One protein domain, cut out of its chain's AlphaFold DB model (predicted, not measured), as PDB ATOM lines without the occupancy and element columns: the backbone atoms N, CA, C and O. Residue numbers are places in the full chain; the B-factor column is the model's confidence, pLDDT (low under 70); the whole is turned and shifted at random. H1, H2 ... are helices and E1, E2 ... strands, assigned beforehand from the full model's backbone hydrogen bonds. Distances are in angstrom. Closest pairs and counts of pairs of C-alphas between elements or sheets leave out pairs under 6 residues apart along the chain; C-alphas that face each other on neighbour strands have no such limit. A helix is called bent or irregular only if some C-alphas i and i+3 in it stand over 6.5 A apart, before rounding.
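AT A GLANCE: This is residues 8 to 70 of the 70 residues of an uncharacterized protein of Chitinivorax tropicus (UniProt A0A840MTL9). An arm made of the two-stranded hairpin E1 and E2, with a long loop at its far end, reaches away from a small body in which H1 packs on a second two-stranded hairpin, E3 and E4. The two hairpins are separate sheets, and residues 39 to 44 of the loop stick out. The printed part has 63 residues, with one named helix and four named strands in the order H1, E1, E2, E3, E4; the sheets, E1 - E2 and E3 - E4, are both antiparallel, and the class is mixed, helices and strands. The whole is loose, with a radius of gyration of the C-alphas of 13.7 A, and elongated, spanning 38 by 23 by 18 A.

IN THESE COORDINATES: Find C-alpha 29 at (156.766, 111.273, 231.069); from there E1 runs through residues 29 to 33, 12.9 A from first to last C-alpha. Its partner E2, residues 49 to 54, is the longest strand by residues and measures 13.7 A. Go back to C-alpha 8 at (130.706, 114.434, 228.930), where H1 begins; it holds residues 8 to 22, measures 20.6 A and is not bent. Further on, E3 holds residues 60 to 63, 10.2 A long, and E4 holds residues 66 to 69, 9.7 A long, ending with C-alpha 69 at (149.324, 117.393, 227.055).

HOW THE PARTS SIT: Look first at the hairpin E1 and E2, whose directions stand at 167 degrees. C-alphas 31 and 52 face each other at 4.5 A, and N 30 and O 53 are within hydrogen-bond range at 2.9 A, as are N 53 and O 30 at 2.8 A. The tight link of 5 residues from E2 leads to E3, yet E2 and E3 are apart. E1 is apart from both E3 and E4. In the hairpin E3 and E4, antiparallel at 161 degrees, N 61 and O 68 are 2.9 A apart and N 68 and O 61 are 2.8 A apart, both within hydrogen-bond range. Now compare H1 with this hairpin: its closest C-alphas to E3 are those of Glu 11 and Ile 62, 6.9 A, and to E4 those of Leu 14 and Leu 67, 6.4 A. H1 and E2 are apart. In H1 every O i to N i+4 pair is within hydrogen-bond range.

THE WHOLE: The two C-alphas farthest apart are those of Glu 8 and Ala 48, 38.9 A. The printed part has no cut and ends at Thr 70, the chain's last residue. The link from E1 to E2, residues 34 to 48, is long, and its C-alphas lie 12 to 20 A from the mean of all C-alphas; within it residues 39 to 44 stand free. The link from H1 to E1 is short, and that from E3 to E4 is tight. The mean pLDDT of the printed part is 95.6, and no printed residue is under 70.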
ATOM      1  N   GLU A   8     130.567 114.425 227.469       95.19
ATOM      2  CA  GLU A   8     130.706 114.434 228.930       95.19
ATOM      3  C   GLU A   8     131.214 113.085 229.448       95.19
ATOM      4  O   GLU A   8     132.093 113.022 230.309       95.19
ATOM      5  N   HIS A   9     130.710 111.979 228.886       96.81
ATOM      6  CA  HIS A   9     131.226 110.651 229.206       96.81
ATOM      7  C   HIS A   9     132.706 110.535 228.808       96.81
ATOM      8  O   HIS A   9     133.520 109.991 229.557       96.81
ATOM      9  N   ASN A  10     133.071 111.024 227.622       97.81
ATOM     10  CA  ASN A  10     134.455 110.994 227.170       97.81
ATOM     11  C   ASN A  10     135.360 111.864 228.056       97.81
ATOM     12  O   ASN A  10     136.440 111.425 228.439       97.81
ATOM     13  N   GLU A  11     134.905 113.047 228.462       97.88
ATOM     14  CA  GLU A  11     135.637 113.918 229.382       97.88
ATOM     15  C   GLU A  11     135.848 113.262 230.747       97.88
ATOM     16  O   GLU A  11     136.954 113.328 231.277       97.88
ATOM     17  N   ALA A  12     134.867 112.523 231.274       97.88
ATOM     18  CA  ALA A  12     135.048 111.745 232.500       97.88
ATOM     19  C   ALA A  12     136.140 110.665 232.355       97.88
ATOM     20  O   ALA A  12     136.962 110.471 233.256       97.88
ATOM     21  N   ARG A  13     136.209 109.986 231.200       98.00
ATOM     22  CA  ARG A  13     137.276 109.010 230.900       98.00
ATOM     23  C   ARG A  13     138.651 109.677 230.800       98.00
ATOM     24  O   ARG A  13     139.639 109.143 231.312       98.00
ATOM     25  N   LEU A  14     138.719 110.841 230.156       98.50
ATOM     26  CA  LEU A  14     139.948 111.627 230.041       98.50
ATOM     27  C   LEU A  14     140.396 112.169 231.400       98.50
ATOM     28  O   LEU A  14     141.588 112.126 231.693       98.50
ATOM     29  N   ALA A  15     139.465 112.585 232.260       98.31
ATOM     30  CA  ALA A  15     139.759 113.048 233.613       98.31
ATOM     31  C   ALA A  15     140.413 111.944 234.452       98.31
ATOM     32  O   ALA A  15     141.400 112.202 235.135       98.31
ATOM     33  N   GLY A  16     139.942 110.698 234.331       98.25
ATOM     34  CA  GLY A  16     140.602 109.547 234.957       98.25
ATOM     35  C   GLY A  16     142.029 109.319 234.442       98.25
ATOM     36  O   GLY A  16     142.928 109.003 235.219       98.25
ATOM     37  N   THR A  17     142.260 109.540 233.145       97.69
ATOM     38  CA  THR A  17     143.601 109.440 232.542       97.69
ATOM     39  C   THR A  17     144.528 110.540 233.056       97.69
ATOM     40  O   THR A  17     145.644 110.249 233.481       97.69
ATOM     41  N   LEU A  18     144.065 111.792 233.069       98.25
ATOM     42  CA  LEU A  18     144.825 112.933 233.579       98.25
ATOM     43  C   LEU A  18     145.159 112.756 235.067       98.25
ATOM     44  O   LEU A  18     146.317 112.883 235.452       98.25
ATOM     45  N   ALA A  19     144.180 112.352 235.880       98.25
ATOM     46  CA  ALA A  19     144.392 112.072 237.298       98.25
ATOM     47  C   ALA A  19     145.445 110.977 237.528       98.25
ATOM     48  O   ALA A  19     146.275 111.099 238.428       98.25
ATOM     49  N   PHE A  20     145.454 109.925 236.701       96.94
ATOM     50  CA  PHE A  20     146.480 108.885 236.770       96.94
ATOM     51  C   PHE A  20     147.878 109.426 236.436       96.94
ATOM     52  O   PHE A  20     148.838 109.117 237.143       96.94
ATOM     53  N   LEU A  21     148.000 110.254 235.393       96.81
ATOM     54  CA  LEU A  21     149.267 110.895 235.029       96.81
ATOM     55  C   LEU A  21     149.780 111.811 236.153       96.81
ATOM     56  O   LEU A  21     150.978 111.823 236.439       96.81
ATOM     57  N   ASP A  22     148.882 112.521 236.835       97.56
ATOM     58  CA  ASP A  22     149.225 113.465 237.902       97.56
ATOM     59  C   ASP A  22     149.425 112.820 239.288       97.56
ATOM     60  O   ASP A  22     149.889 113.493 240.218       97.56
ATOM     61  N   ALA A  23     149.133 111.525 239.447       96.94
ATOM     62  CA  ALA A  23     149.153 110.840 240.742       96.94
ATOM     63  C   ALA A  23     150.551 110.768 241.392       96.94
ATOM     64  O   ALA A  23     150.672 110.796 242.617       96.94
ATOM     65  N   GLY A  24     151.622 110.676 240.598       93.88
ATOM     66  CA  GLY A  24     152.995 110.556 241.109       93.88
ATOM     67  C   GLY A  24     153.595 111.892 241.554       93.88
ATOM     68  O   GLY A  24     153.285 112.929 240.983       93.88
ATOM     69  N   THR A  25     154.508 111.908 242.532       95.38
ATOM     70  CA  THR A  25     155.151 113.150 243.027       95.38
ATOM     71  C   THR A  25     155.884 113.925 241.929       95.38
ATOM     72  O   THR A  25     155.861 115.152 241.905       95.38
ATOM     73  N   ASN A  26     156.512 113.204 240.999       96.38
ATOM     74  CA  ASN A  26     157.208 113.784 239.857       96.38
ATOM     75  C   ASN A  26     156.265 113.924 238.652       96.38
ATOM     76  O   ASN A  26     155.364 113.099 238.508       96.38
ATOM     77  N   PRO A  27     156.500 114.895 237.748       97.00
ATOM     78  CA  PRO A  27     155.736 114.997 236.511       97.00
ATOM     79  C   PRO A  27     155.815 113.720 235.666       97.00
ATOM     80  O   PRO A  27     156.864 113.058 235.619       97.00
ATOM     81  N   ALA A  28     154.709 113.404 234.991       97.38
ATOM     82  CA  ALA A  28     154.608 112.277 234.074       97.38
ATOM     83  C   ALA A  28     155.556 112.426 232.876       97.38
ATOM     84  O   ALA A  28     156.046 113.515 232.563       97.38
ATOM     85  N   ARG A  29     155.842 111.303 232.205       95.62
ATOM     86  CA  ARG A  29     156.766 111.273 231.069       95.62
ATOM     87  C   ARG A  29     156.259 110.386 229.953       95.62
ATOM     88  O   ARG A  29     155.794 109.276 230.204       95.62
ATOM     89  N   LEU A  30     156.445 110.853 228.728       94.69
ATOM     90  CA  LEU A  30     156.283 110.056 227.522       94.69
ATOM     91  C   LEU A  30     157.661 109.597 227.064       94.69
ATOM     92  O   LEU A  30     158.578 110.404 226.940       94.69
ATOM     93  N   ARG A  31     157.814 108.298 226.820       94.38
ATOM     94  CA  ARG A  31     159.066 107.713 226.335       94.38
ATOM     95  C   ARG A  31     158.807 107.012 225.019       94.38
ATOM     96  O   ARG A  31     157.923 106.159 224.949       94.38
ATOM     97  N   ILE A  32     159.573 107.371 223.996       94.56
ATOM     98  CA  ILE A  32     159.488 106.765 222.668       94.56
ATOM     99  C   ILE A  32     160.730 105.915 222.456       94.56
ATOM    100  O   ILE A  32     161.854 106.348 222.714       94.56
ATOM    101  N   TYR A  33     160.508 104.706 221.967       95.44
ATOM    102  CA  TYR A  33     161.542 103.719 221.704       95.44
ATOM    103  C   TYR A  33     161.497 103.346 220.225       95.44
ATOM    104  O   TYR A  33     160.422 103.319 219.629       95.44
ATOM    105  N   GLY A  34     162.660 103.079 219.634       93.69
ATOM    106  CA  GLY A  34     162.774 102.831 218.192       93.69
ATOM    107  C   GLY A  34     162.508 101.392 217.761       93.69
ATOM    108  O   GLY A  34     162.491 101.111 216.568       93.69
ATOM    109  N   GLY A  35     162.362 100.469 218.713       92.62
ATOM    110  CA  GLY A  35     162.178  99.050 218.430       92.62
ATOM    111  C   GLY A  35     160.732  98.579 218.523       92.62
ATOM    112  O   GLY A  35     159.789  99.352 218.689       92.62
ATOM    113  N   THR A  36     160.569  97.261 218.456       92.44
ATOM    114  CA  THR A  36     159.275  96.602 218.614       92.44
ATOM    115  C   THR A  36     158.656  96.950 219.965       92.44
ATOM    116  O   THR A  36     159.304  96.840 221.010       92.44
ATOM    117  N   ARG A  37     157.380  97.344 219.948       91.00
ATOM    118  CA  ARG A  37     156.608  97.578 221.169       91.00
ATOM    119  C   ARG A  37     156.573  96.289 222.006       91.00
ATOM    120  O   ARG A  37     156.232  95.241 221.454       91.00
ATOM    121  N   PRO A  38     156.872  96.345 223.315       92.94
ATOM    122  CA  PRO A  38     156.736  95.180 224.179       92.94
ATOM    123  C   PRO A  38     155.311  94.618 224.169       92.94
ATOM    124  O   PRO A  38     154.338  95.366 224.051       92.94
ATOM    125  N   ALA A  39     155.186  93.300 224.331       93.94
ATOM    126  CA  ALA A  39     153.893  92.616 224.305       93.94
ATOM    127  C   ALA A  39     152.956  93.064 225.439       93.94
ATOM    128  O   ALA A  39     151.737  93.061 225.274       93.94
ATOM    129  N   THR A  40     153.516  93.476 226.582       92.75
ATOM    130  CA  THR A  40     152.750  93.993 227.719       92.75
ATOM    131  C   THR A  40     153.268  95.365 228.153       92.75
ATOM    132  O   THR A  40     154.477  95.599 228.109       92.75
ATOM    133  N   PRO A  41     152.394  96.276 228.626       84.62
ATOM    134  CA  PRO A  41     152.804  97.618 229.054       84.62
ATOM    135  C   PRO A  41     153.784  97.645 230.235       84.62
ATOM    136  O   PRO A  41     154.486  98.633 230.416       84.62
ATOM    137  N   ALA A  42     153.824  96.578 231.040       88.62
ATOM    138  CA  ALA A  42     154.732  96.450 232.179       88.62
ATOM    139  C   ALA A  42     156.142  95.980 231.782       88.62
ATOM    140  O   ALA A  42     157.066  96.065 232.588       88.62
ATOM    141  N   THR A  43     156.321  95.467 230.560       94.19
ATOM    142  CA  THR A  43     157.625  94.991 230.095       94.19
ATOM    143  C   THR A  43     158.494  96.170 229.674       94.19
ATOM    144  O   THR A  43     158.122  96.935 228.783       94.19
ATOM    145  N   THR A  44     159.678  96.287 230.276       89.38
ATOM    146  CA  THR A  44     160.670  97.294 229.891       89.38
ATOM    147  C   THR A  44     161.104  97.088 228.435       89.38
ATOM    148  O   THR A  44     161.513  95.981 228.075       89.38
ATOM    149  N   PRO A  45     161.052  98.127 227.585       92.56
ATOM    150  CA  PRO A  45     161.589  98.050 226.232       92.56
ATOM    151  C   PRO A  45     163.087  97.722 226.238       92.56
ATOM    152  O   PRO A  45     163.857  98.348 226.958       92.56
ATOM    153  N   SER A  46     163.506  96.763 225.410       91.44
ATOM    154  CA  SER A  46     164.923  96.408 225.224       91.44
ATOM    155  C   SER A  46     165.642  97.283 224.193       91.44
ATOM    156  O   SER A  46     166.864  97.235 224.083       91.44
ATOM    157  N   SER A  47     164.891  98.065 223.414       93.75
ATOM    158  CA  SER A  47     165.439  98.971 222.405       93.75
ATOM    159  C   SER A  47     165.878 100.303 223.012       93.75
ATOM    160  O   SER A  47     165.427 100.693 224.089       93.75
ATOM    161  N   ALA A  48     166.749 101.018 222.297       93.56
ATOM    162  CA  ALA A  48     167.190 102.343 222.707       93.56
ATOM    163  C   ALA A  48     166.001 103.314 222.824       93.56
ATOM    164  O   ALA A  48     165.144 103.393 221.935       93.56
ATOM    165  N   MET A  49     165.973 104.071 223.925       95.12
ATOM    166  CA  MET A  49     165.057 105.195 224.093       95.12
ATOM    167  C   MET A  49     165.492 106.321 223.156       95.12
ATOM    168  O   MET A  49     166.622 106.795 223.241       95.12
ATOM    169  N   LEU A  50     164.597 106.732 222.264       96.75
ATOM    170  CA  LEU A  50     164.853 107.796 221.297       96.75
ATOM    171  C   LEU A  50     164.587 109.171 221.902       96.75
ATOM    172  O   LEU A  50     165.348 110.106 221.677       96.75
ATOM    173  N   VAL A  51     163.506 109.295 222.675       97.44
ATOM    174  CA  VAL A  51     163.166 110.538 223.368       97.44
ATOM    175  C   VAL A  51     162.411 110.259 224.662       97.44
ATOM    176  O   VAL A  51     161.599 109.335 224.745       97.44
ATOM    177  N   GLU A  52     162.674 111.095 225.661       96.50
ATOM    178  CA  GLU A  52     161.839 111.265 226.844       96.50
ATOM    179  C   GLU A  52     161.302 112.698 226.852       96.50
ATOM    180  O   GLU A  52     162.071 113.657 226.834       96.50
ATOM    181  N   ILE A  53     159.981 112.839 226.891       97.19
ATOM    182  CA  ILE A  53     159.290 114.120 227.034       97.19
ATOM    183  C   ILE A  53     158.744 114.165 228.452       97.19
ATOM    184  O   ILE A  53     157.923 113.330 228.840       97.19
ATOM    185  N   ARG A  54     159.219 115.127 229.239       97.19
ATOM    186  CA  ARG A  54     158.685 115.398 230.571       97.19
ATOM    187  C   ARG A  54     157.505 116.349 230.434       97.19
ATOM    188  O   ARG A  54     157.679 117.432 229.889       97.19
ATOM    189  N   LEU A  55     156.352 115.933 230.942       97.81
ATOM    190  CA  LEU A  55     155.152 116.761 230.963       97.81
ATOM    191  C   LEU A  55     155.220 117.780 232.108       97.81
ATOM    192  O   LEU A  55     156.026 117.645 233.042       97.81
ATOM    193  N   THR A  56     154.361 118.787 232.057       97.25
ATOM    194  CA  THR A  56     154.079 119.686 233.172       97.25
ATOM    195  C   THR A  56     153.310 118.960 234.276       97.25
ATOM    196  O   THR A  56     152.955 117.785 234.169       97.25
ATOM    197  N   LYS A  57     153.080 119.656 235.390       94.88
ATOM    198  CA  LYS A  57     152.176 119.195 236.441       94.88
ATOM    199  C   LYS A  57     151.226 120.342 236.809       94.88
ATOM    200  O   LYS A  57     151.700 121.296 237.429       94.88
ATOM    201  N   PRO A  58     149.938 120.296 236.415       96.06
ATOM    202  CA  PRO A  58     149.219 119.167 235.801       96.06
ATOM    203  C   PRO A  58     149.738 118.786 234.406       96.06
ATOM    204  O   PRO A  58     150.302 119.627 233.707       96.06
ATOM    205  N   ALA A  59     149.562 117.522 234.016       97.75
ATOM    206  CA  ALA A  59     150.081 116.969 232.758       97.75
ATOM    207  C   ALA A  59     149.353 117.462 231.494       97.75
ATOM    208  O   ALA A  59     149.802 117.185 230.381       97.75
ATOM    209  N   GLY A  60     148.223 118.155 231.650       97.75
ATOM    210  CA  GLY A  60     147.451 118.686 230.537       97.75
ATOM    211  C   GLY A  60     146.105 119.285 230.937       97.75
ATOM    212  O   GLY A  60     145.778 119.398 232.120       97.75
ATOM    213  N   THR A  61     145.310 119.644 229.932       98.19
ATOM    214  CA  THR A  61     143.953 120.196 230.076       98.19
ATOM    215  C   THR A  61     142.952 119.433 229.211       98.19
ATOM    216  O   THR A  61     143.307 118.887 228.166       98.19
ATOM    217  N   ILE A  62     141.691 119.374 229.651       98.38
ATOM    218  CA  ILE A  62     140.609 118.678 228.942       98.38
ATOM    219  C   ILE A  62     139.586 119.698 228.452       98.38
ATOM    220  O   ILE A  62     139.115 120.513 229.241       98.38
ATOM    221  N   ALA A  63     139.239 119.637 227.168       97.25
ATOM    222  CA  ALA A  63     138.166 120.435 226.585       97.25
ATOM    223  C   ALA A  63     137.620 119.780 225.311       97.25
ATOM    224  O   ALA A  63     138.386 119.284 224.482       97.25
ATOM    225  N   GLY A  64     136.295 119.794 225.138       95.69
ATOM    226  CA  GLY A  64     135.643 119.319 223.914       95.69
ATOM    227  C   GLY A  64     135.864 117.828 223.656       95.69
ATOM    228  O   GLY A  64     135.904 117.399 222.505       95.69
ATOM    229  N   GLY A  65     136.065 117.038 224.715       96.31
ATOM    230  CA  GLY A  65     136.424 115.624 224.592       96.31
ATOM    231  C   GLY A  65     137.863 115.357 224.126       96.31
ATOM    232  O   GLY A  65     138.140 114.254 223.654       96.31
ATOM    233  N   LEU A  66     138.783 116.320 224.259       97.00
ATOM    234  CA  LEU A  66     140.216 116.132 224.013       97.00
ATOM    235  C   LEU A  66     141.039 116.418 225.269       97.00
ATOM    236  O   LEU A  66     140.761 117.375 225.983       97.00
ATOM    237  N   LEU A  67     142.082 115.614 225.498       98.00
ATOM    238  CA  LEU A  67     143.135 115.878 226.481       98.00
ATOM    239  C   LEU A  67     144.367 116.421 225.746       98.00
ATOM    240  O   LEU A  67     144.969 115.706 224.945       98.00
ATOM    241  N   THR A  68     144.740 117.667 226.030       98.12
ATOM    242  CA  THR A  68     145.947 118.310 225.492       98.12
ATOM    243  C   THR A  68     147.061 118.227 226.523       98.12
ATOM    244  O   THR A  68     146.910 118.762 227.618       98.12
ATOM    245  N   LEU A  69     148.158 117.547 226.181       97.81
ATOM    246  CA  LEU A  69     149.324 117.393 227.055       97.81
ATOM    247  C   LEU A  69     150.265 118.595 226.926       97.81
ATOM    248  O   LEU A  69     150.410 119.141 225.830       97.81
ATOM    249  N   THR A  70     150.915 118.966 228.027       94.12
ATOM    250  CA  THR A  70     151.831 120.115 228.109       94.12
ATOM    251  C   THR A  70     153.132 119.767 228.805       94.12
ATOM    252  O   THR A  70     153.138 118.808 229.609       94.12
TER     253      THR A  70